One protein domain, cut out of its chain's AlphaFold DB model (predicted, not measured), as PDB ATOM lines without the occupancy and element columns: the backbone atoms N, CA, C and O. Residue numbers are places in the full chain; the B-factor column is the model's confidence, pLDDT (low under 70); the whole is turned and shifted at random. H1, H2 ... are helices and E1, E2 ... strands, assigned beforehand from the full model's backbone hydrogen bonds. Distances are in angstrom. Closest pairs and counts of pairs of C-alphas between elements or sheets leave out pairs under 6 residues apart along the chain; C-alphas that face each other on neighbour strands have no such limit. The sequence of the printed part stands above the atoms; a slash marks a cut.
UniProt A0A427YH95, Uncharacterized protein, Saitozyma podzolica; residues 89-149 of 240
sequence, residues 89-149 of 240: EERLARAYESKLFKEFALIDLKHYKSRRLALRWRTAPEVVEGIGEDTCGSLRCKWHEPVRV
ATOM      1  N   GLU A  89      29.339 -19.225  19.764       92.88
ATOM      2  CA  GLU A  89      29.884 -17.965  20.279       92.88
ATOM      3  C   GLU A  89      31.397 -18.050  20.484       92.88
ATOM      4  O   GLU A  89      32.155 -17.138  20.143       92.88
ATOM      5  N   GLU A  90      31.857 -19.181  21.008       90.94
ATOM      6  CA  GLU A  90      33.267 -19.393  21.265       90.94
ATOM      7  C   GLU A  90      34.048 -19.680  19.978       90.94
ATOM      8  O   GLU A  90      35.186 -19.224  19.838       90.94
ATOM      9  N   ARG A  91      33.436 -20.355  18.994       91.25
ATOM     10  CA  ARG A  91      34.008 -20.491  17.642       91.25
ATOM     11  C   ARG A  91      34.162 -19.129  16.970       91.25
ATOM     12  O   ARG A  91      35.210 -18.877  16.377       91.25
ATOM     13  N   LEU A  92      33.168 -18.248  17.096       93.31
ATOM     14  CA  LEU A  92      33.234 -16.876  16.587       93.31
ATOM     15  C   LEU A  92      34.390 -16.099  17.233       93.31
ATOM     16  O   LEU A  92      35.184 -15.478  16.526       93.31
ATOM     17  N   ALA A  93      34.541 -16.192  18.558       92.94
ATOM     18  CA  ALA A  93      35.641 -15.549  19.275       92.94
ATOM     19  C   ALA A  93      37.017 -16.086  18.854       92.94
ATOM     20  O   ALA A  93      37.914 -15.303  18.542       92.94
ATOM     21  N   ARG A  94      37.174 -17.411  18.750       91.44
ATOM     22  CA  ARG A  94      38.418 -18.043  18.275       91.44
ATOM     23  C   ARG A  94      38.759 -17.640  16.837       91.44
ATOM     24  O   ARG A  94      39.921 -17.381  16.540       91.44
ATOM     25  N   ALA A  95      37.761 -17.555  15.956       92.06
ATOM     26  CA  ALA A  95      37.946 -17.134  14.567       92.06
ATOM     27  C   ALA A  95      38.312 -15.647  14.430       92.06
ATOM     28  O   ALA A  95      38.966 -15.255  13.466       92.06
ATOM     29  N   TYR A  96      37.886 -14.800  15.370       92.56
ATOM     30  CA  TYR A  96      38.360 -13.422  15.457       92.56
ATOM     31  C   TYR A  96      39.801 -13.367  15.979       92.56
ATOM     32  O   TYR A  96      40.653 -12.717  15.381       92.56
ATOM     33  N   GLU A  97      40.099 -14.103  17.049       91.56
ATOM     34  CA  GLU A  97      41.427 -14.156  17.670       91.56
ATOM     35  C   GLU A  97      42.514 -14.716  16.746       91.56
ATOM     36  O   GLU A  97      43.672 -14.327  16.875       91.56
ATOM     37  N   SER A  98      42.171 -15.617  15.821       90.81
ATOM     38  CA  SER A  98      43.113 -16.152  14.829       90.81
ATOM     39  C   SER A  98      43.501 -15.144  13.745       90.81
ATOM     40  O   SER A  98      44.525 -15.324  13.095       90.81
ATOM     41  N   LYS A  99      42.714 -14.076  13.555       91.88
ATOM     42  CA  LYS A  99      43.039 -12.968  12.638       91.88
ATOM     43  C   LYS A  99      43.991 -11.948  13.263       91.88
ATOM     44  O   LYS A  99      44.488 -11.070  12.559       91.88
ATOM     45  N   LEU A 100      44.192 -12.017  14.579       92.56
ATOM     46  CA  LEU A 100      45.052 -11.104  15.319       92.56
ATOM     47  C   LEU A 100      46.482 -11.637  15.373       92.56
ATOM     48  O   LEU A 100      46.723 -12.836  15.507       92.56
ATOM     49  N   PHE A 101      47.429 -10.711  15.348       92.62
ATOM     50  CA  PHE A 101      48.848 -11.001  15.451       92.62
ATOM     51  C   PHE A 101      49.254 -10.936  16.921       92.62
ATOM     52  O   PHE A 101      49.362  -9.859  17.509       92.62
ATOM     53  N   LYS A 102      49.423 -12.114  17.528       89.81
ATOM     54  CA  LYS A 102      49.676 -12.266  18.972       89.81
ATOM     55  C   LYS A 102      51.143 -12.047  19.355       89.81
ATOM     56  O   LYS A 102      51.420 -11.701  20.495       89.81
ATOM     57  N   GLU A 103      52.060 -12.209  18.403       88.81
ATOM     58  CA  GLU A 103      53.502 -11.977  18.590       88.81
ATOM     59  C   GLU A 103      53.846 -10.481  18.646       88.81
ATOM     60  O   GLU A 103      54.801 -10.080  19.304       88.81
ATOM     61  N   PHE A 104      53.024  -9.640  18.015       89.94
ATOM     62  CA  PHE A 104      53.227  -8.195  17.920       89.94
ATOM     63  C   PHE A 104      52.200  -7.461  18.787       89.94
ATOM     64  O   PHE A 104      51.303  -6.788  18.292       89.94
ATOM     65  N   ALA A 105      52.271  -7.622  20.103       91.88
ATOM     66  CA  ALA A 105      51.352  -6.951  21.017       91.88
ATOM     67  C   ALA A 105      51.731  -5.485  21.259       91.88
ATOM     68  O   ALA A 105      52.910  -5.150  21.336       91.88
ATOM     69  N   LEU A 106      50.737  -4.618  21.467       91.00
ATOM     70  CA  LEU A 106      50.976  -3.249  21.931       91.00
ATOM     71  C   LEU A 106      50.717  -3.128  23.426       91.00
ATOM     72  O   LEU A 106      49.717  -3.639  23.935       91.00
ATOM     73  N   ILE A 107      51.601  -2.395  24.103       91.12
ATOM     74  CA  ILE A 107      51.536  -2.123  25.536       91.12
ATOM     75  C   ILE A 107      51.056  -0.697  25.819       91.12
ATOM     76  O   ILE A 107      51.620   0.285  25.342       91.12
ATOM     77  N   ASP A 108      50.005  -0.575  26.631       90.25
ATOM     78  CA  ASP A 108      49.570   0.695  27.205       90.25
ATOM     79  C   ASP A 108      50.254   0.911  28.557       90.25
ATOM     80  O   ASP A 108      49.968   0.247  29.561       90.25
ATOM     81  N   LEU A 109      51.158   1.888  28.570       88.19
ATOM     82  CA  LEU A 109      51.932   2.296  29.735       88.19
ATOM     83  C   LEU A 109      51.280   3.443  30.518       88.19
ATOM     84  O   LEU A 109      51.905   3.985  31.423       88.19
ATOM     85  N   LYS A 110      50.023   3.825  30.252       87.00
ATOM     86  CA  LYS A 110      49.358   4.950  30.942       87.00
ATOM     87  C   LYS A 110      49.445   4.883  32.475       87.00
ATOM     88  O   LYS A 110      49.552   5.923  33.122       87.00
ATOM     89  N   HIS A 111      49.411   3.684  33.060       89.69
ATOM     90  CA  HIS A 111      49.460   3.471  34.513       89.69
ATOM     91  C   HIS A 111      50.750   2.776  34.988       89.69
ATOM     92  O   HIS A 111      50.762   2.168  36.061       89.69
ATOM     93  N   TYR A 112      51.855   2.902  34.238       90.56
ATOM     94  CA  TYR A 112      53.114   2.210  34.552       90.56
ATOM     95  C   TYR A 112      53.660   2.542  35.953       90.56
ATOM     96  O   TYR A 112      54.154   1.659  36.651       90.56
ATOM     97  N   LYS A 113      53.498   3.791  36.424       92.88
ATOM     98  CA  LYS A 113      53.906   4.215  37.781       92.88
ATOM     99  C   LYS A 113      53.170   3.459  38.887       92.88
ATOM    100  O   LYS A 113      53.717   3.254  39.964       92.88
ATOM    101  N   SER A 114      51.947   3.018  38.612       95.19
ATOM    102  CA  SER A 114      51.149   2.183  39.511       95.19
ATOM    103  C   SER A 114      51.433   0.687  39.329       95.19
ATOM    104  O   SER A 114      50.674  -0.126  39.845       95.19
ATOM    105  N   ARG A 115      52.490   0.320  38.583       92.38
ATOM    106  CA  ARG A 115      52.842  -1.058  38.195       92.38
ATOM    107  C   ARG A 115      51.721  -1.794  37.458       92.38
ATOM    108  O   ARG A 115      51.592  -3.009  37.560       92.38
ATOM    109  N   ARG A 116      50.886  -1.054  36.724       92.62
ATOM    110  CA  ARG A 116      49.789  -1.605  35.923       92.62
ATOM    111  C   ARG A 116      50.046  -1.298  34.458       92.62
ATOM    112  O   ARG A 116      50.191  -0.136  34.085       92.62
ATOM    113  N   LEU A 117      50.063  -2.347  33.651       91.94
ATOM    114  CA  LEU A 117      50.138  -2.288  32.196       91.94
ATOM    115  C   LEU A 117      48.923  -3.002  31.602       91.94
ATOM    116  O   LEU A 117      48.362  -3.903  32.227       91.94
ATOM    117  N   ALA A 118      48.511  -2.577  30.414       91.56
ATOM    118  CA  ALA A 118      47.516  -3.279  29.616       91.56
ATOM    119  C   ALA A 118      48.133  -3.648  28.269       91.56
ATOM    120  O   ALA A 118      48.974  -2.916  27.753       91.56
ATOM    121  N   LEU A 119      47.717  -4.777  27.711       91.56
ATOM    122  CA  LEU A 119      48.179  -5.250  26.414       91.56
ATOM    123  C   LEU A 119      46.984  -5.411  25.476       91.56
ATOM    124  O   LEU A 119      45.877  -5.726  25.916       91.56
ATOM    125  N   ARG A 120      47.216  -5.202  24.181       91.62
ATOM    126  CA  ARG A 120      46.261  -5.518  23.113       91.62
ATOM    127  C   ARG A 120      46.974  -6.211  21.959       91.62
ATOM    128  O   ARG A 120      48.108  -5.862  21.634       91.62
ATOM    129  N   TRP A 121      46.297  -7.153  21.316       93.19
ATOM    130  CA  TRP A 121      46.783  -7.751  20.074       93.19
ATOM    131  C   TRP A 121      46.600  -6.788  18.902       93.19
ATOM    132  O   TRP A 121      45.672  -5.971  18.903       93.19
ATOM    133  N   ARG A 122      47.501  -6.873  17.920       92.00
ATOM    134  CA  ARG A 122      47.452  -6.054  16.705       92.00
ATOM    135  C   ARG A 122      46.663  -6.742  15.603       92.00
ATOM    136  O   ARG A 122      46.572  -7.969  15.531       92.00
ATOM    137  N   THR A 123      46.112  -5.924  14.722       92.44
ATOM    138  CA  THR A 123      45.499  -6.358  13.464       92.44
ATOM    139  C   THR A 123      46.528  -6.367  12.328       92.44
ATOM    140  O   THR A 123      47.557  -5.701  12.415       92.44
ATOM    141  N   ALA A 124      46.245  -7.100  11.245       91.25
ATOM    142  CA  ALA A 124      47.104  -7.150  10.055       91.25
ATOM    143  C   ALA A 124      47.555  -5.769   9.534       91.25
ATOM    144  O   ALA A 124      48.761  -5.586   9.373       91.25
ATOM    145  N   PRO A 125      46.649  -4.792   9.293       89.88
ATOM    146  CA  PRO A 125      47.064  -3.486   8.784       89.88
ATOM    147  C   PRO A 125      47.980  -2.765   9.768       89.88
ATOM    148  O   PRO A 125      49.000  -2.237   9.353       89.88
ATOM    149  N   GLU A 126      47.698  -2.831  11.074       89.44
ATOM    150  CA  GLU A 126      48.562  -2.203  12.072       89.44
ATOM    151  C   GLU A 126      49.982  -2.759  12.025       89.44
ATOM    152  O   GLU A 126      50.920  -1.981  12.155       89.44
ATOM    153  N   VAL A 127      50.142  -4.082  11.871       91.38
ATOM    154  CA  VAL A 127      51.457  -4.737  11.761       91.38
ATOM    155  C   VAL A 127      52.184  -4.297  10.497       91.38
ATOM    156  O   VAL A 127      53.326  -3.865  10.587       91.38
ATOM    157  N   VAL A 128      51.513  -4.342   9.345       91.00
ATOM    158  CA  VAL A 128      52.109  -3.978   8.048       91.00
ATOM    159  C   VAL A 128      52.493  -2.497   7.985       91.00
ATOM    160  O   VAL A 128      53.516  -2.158   7.402       91.00
ATOM    161  N   GLU A 129      51.711  -1.617   8.610       87.81
ATOM    162  CA  GLU A 129      51.991  -0.177   8.694       87.81
ATOM    163  C   GLU A 129      53.067   0.180   9.737       87.81
ATOM    164  O   GLU A 129      53.397   1.354   9.893       87.81
ATOM    165  N   GLY A 130      53.595  -0.793  10.490       88.00
ATOM    166  CA  GLY A 130      54.632  -0.538  11.495       88.00
ATOM    167  C   GLY A 130      54.133   0.206  12.744       88.00
ATOM    168  O   GLY A 130      54.937   0.726  13.518       88.00
ATOM    169  N   ILE A 131      52.816   0.245  13.002       87.62
ATOM    170  CA  ILE A 131      52.234   0.982  14.140       87.62
ATOM    171  C   ILE A 131      52.697   0.436  15.497       87.62
ATOM    172  O   ILE A 131      52.220  -0.590  15.971       87.62
ATOM    173  N   GLY A 132      53.538   1.185  16.204       85.38
ATOM    174  CA  GLY A 132      54.126   0.780  17.483       85.38
ATOM    175  C   GLY A 132      55.499   0.126  17.369       85.38
ATOM    176  O   GLY A 132      56.063  -0.218  18.401       85.38
ATOM    177  N   GLU A 133      56.025  -0.010  16.152       86.12
ATOM    178  CA  GLU A 133      57.423  -0.354  15.871       86.12
ATOM    179  C   GLU A 133      58.151   0.873  15.308       86.12
ATOM    180  O   GLU A 133      58.988   1.459  15.991       86.12
ATOM    181  N   ASP A 134      57.732   1.327  14.123       85.81
ATOM    182  CA  ASP A 134      58.287   2.491  13.418       85.81
ATOM    183  C   ASP A 134      57.496   3.778  13.675       85.81
ATOM    184  O   ASP A 134      57.982   4.890  13.452       85.81
ATOM    185  N   THR A 135      56.265   3.658  14.179       84.75
ATOM    186  CA  THR A 135      55.435   4.807  14.563       84.75
ATOM    187  C   THR A 135      54.825   4.636  15.958       84.75
ATOM    188  O   THR A 135      54.938   3.597  16.601       84.75
ATOM    189  N   CYS A 136      54.183   5.675  16.499       86.00
ATOM    190  CA  CYS A 136      53.664   5.643  17.866       86.00
ATOM    191  C   CYS A 136      52.385   4.791  17.980       86.00
ATOM    192  O   CYS A 136      51.314   5.221  17.573       86.00
ATOM    193  N   GLY A 137      52.448   3.642  18.655       84.62
ATOM    194  CA  GLY A 137      51.298   2.740  18.845       84.62
ATOM    195  C   GLY A 137      50.256   3.161  19.896       84.62
ATOM    196  O   GLY A 137      49.382   2.367  20.256       84.62
ATOM    197  N   SER A 138      50.340   4.382  20.438       86.12
ATOM    198  CA  SER A 138      49.417   4.856  21.478       86.12
ATOM    199  C   SER A 138      48.029   5.149  20.908       86.12
ATOM    200  O   SER A 138      47.892   5.930  19.973       86.12
ATOM    201  N   LEU A 139      46.977   4.636  21.560       79.19
ATOM    202  CA  LEU A 139      45.570   4.924  21.223       79.19
ATOM    203  C   LEU A 139      45.204   6.415  21.309       79.19
ATOM    204  O   LEU A 139      44.147   6.830  20.848       79.19
ATOM    205  N   ARG A 140      46.042   7.216  21.975       82.69
ATOM    206  CA  ARG A 140      45.863   8.665  22.140       82.69
ATOM    207  C   ARG A 140      46.827   9.465  21.267       82.69
ATOM    208  O   ARG A 140      46.974  10.668  21.472       82.69
ATOM    209  N   CYS A 141      47.542   8.805  20.357       83.88
ATOM    210  CA  CYS A 141      48.444   9.482  19.448       83.88
ATOM    211  C   CYS A 141      47.632  10.314  18.454       83.88
ATOM    212  O   CYS A 141      46.792   9.790  17.737       83.88
ATOM    213  N   LYS A 142      47.919  11.615  18.370       82.38
ATOM    214  CA  LYS A 142      47.275  12.533  17.414       82.38
ATOM    215  C   LYS A 142      47.511  12.177  15.940       82.38
ATOM    216  O   LYS A 142      46.817  12.701  15.082       82.38
ATOM    217  N   TRP A 143      48.515  11.348  15.665       78.38
ATOM    218  CA  TRP A 143      48.904  10.937  14.316       78.38
ATOM    219  C   TRP A 143      48.325   9.578  13.906       78.38
ATOM    220  O   TRP A 143      48.442   9.204  12.748       78.38
ATOM    221  N   HIS A 144      47.698   8.854  14.837       76.44
ATOM    222  CA  HIS A 144      47.021   7.593  14.553       76.44
ATOM    223  C   HIS A 144      45.550   7.732  14.924       76.44
ATOM    224  O   HIS A 144      45.201   7.817  16.102       76.44
ATOM    225  N   GLU A 145      44.678   7.759  13.921       66.44
ATOM    226  CA  GLU A 145      43.248   7.652  14.171       66.44
ATOM    227  C   GLU A 145      42.890   6.166  14.322       66.44
ATOM    228  O   GLU A 145      43.274   5.362  13.468       66.44
ATOM    229  N   PRO A 146      42.198   5.749  15.398       60.91
ATOM    230  CA  PRO A 146      41.731   4.374  15.487       60.91
ATOM    231  C   PRO A 146      40.810   4.089  14.302       60.91
ATOM    232  O   PRO A 146      39.940   4.907  13.990       60.91
ATOM    233  N   VAL A 147      40.974   2.921  13.671       60.41
ATOM    234  CA  VAL A 147      40.079   2.456  12.607       60.41
ATOM    235  C   VAL A 147      38.651   2.515  13.142       60.41
ATOM    236  O   VAL A 147      38.246   1.715  13.990       60.41
ATOM    237  N   ARG A 148      37.885   3.511  12.691       56.03
ATOM    238  CA  ARG A 148      36.486   3.655  13.072       56.03
ATOM    239  C   ARG A 148      35.734   2.537  12.374       56.03
ATOM    240  O   ARG A 148      35.430   2.633  11.188       56.03
ATOM    241  N   VAL A 149      35.429   1.469  13.103       50.88
ATOM    242  CA  VAL A 149      34.447   0.488  12.643       50.88
ATOM    243  C   VAL A 149      33.106   1.209  12.646       50.88
ATOM    244  O   VAL A 149      32.488   1.369  13.694       50.88
TER     245      VAL A 149
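Overview. This is residues 89 to 149 of the 240 residues of an uncharacterized protein of Saitozyma podzolica (UniProt A0A427YH95). A single strand hairpin, E1 and E2, has the short helix H2 at one end, and a long unnamed stretch, residues 129 to 149, folds back from H2. Residues 89 to 96 of H1 stick out, standing free. The printed part has 61 residues, with named elements in the order H1, E1, E2, H2; the class is mixed, helices and strands, with under half of the residues in named elements. It is loose, radius of gyration of the C-alphas 13.1 A, spanning 37 by 27 by 22 A.

Arrangement. H1, residues 89 to 97, is apart from E2, residues 118 to 122, and H2, residues 124 to 128. E1, residues 101 to 108, bends by 74 degrees at Phe 104. E1 and E2 form an antiparallel hairpin, 143 degrees between directions; N 106 and O 120, 2.9 A apart, are within hydrogen-bond range. The closest C-alphas of E1 and H2, Phe 101 and Ala 124, are 6.9 A apart. In H1 and H2 every O i to N i+4 pair is within hydrogen-bond range.

Along the chain. H1 begins at C-alpha 89 (29.884, -17.965, 20.279) and measures 12.4 A, E1 16.6 A, E2 13.2 A. H2 ends at C-alpha 128 (52.109, -3.978, 8.048).

Size, cuts and confidence. The C-alphas farthest apart, Arg 91 and Lys 113, are 37.6 A apart. The printed part has no cut and no long link. Residues 145 to 149 have pLDDT under 70.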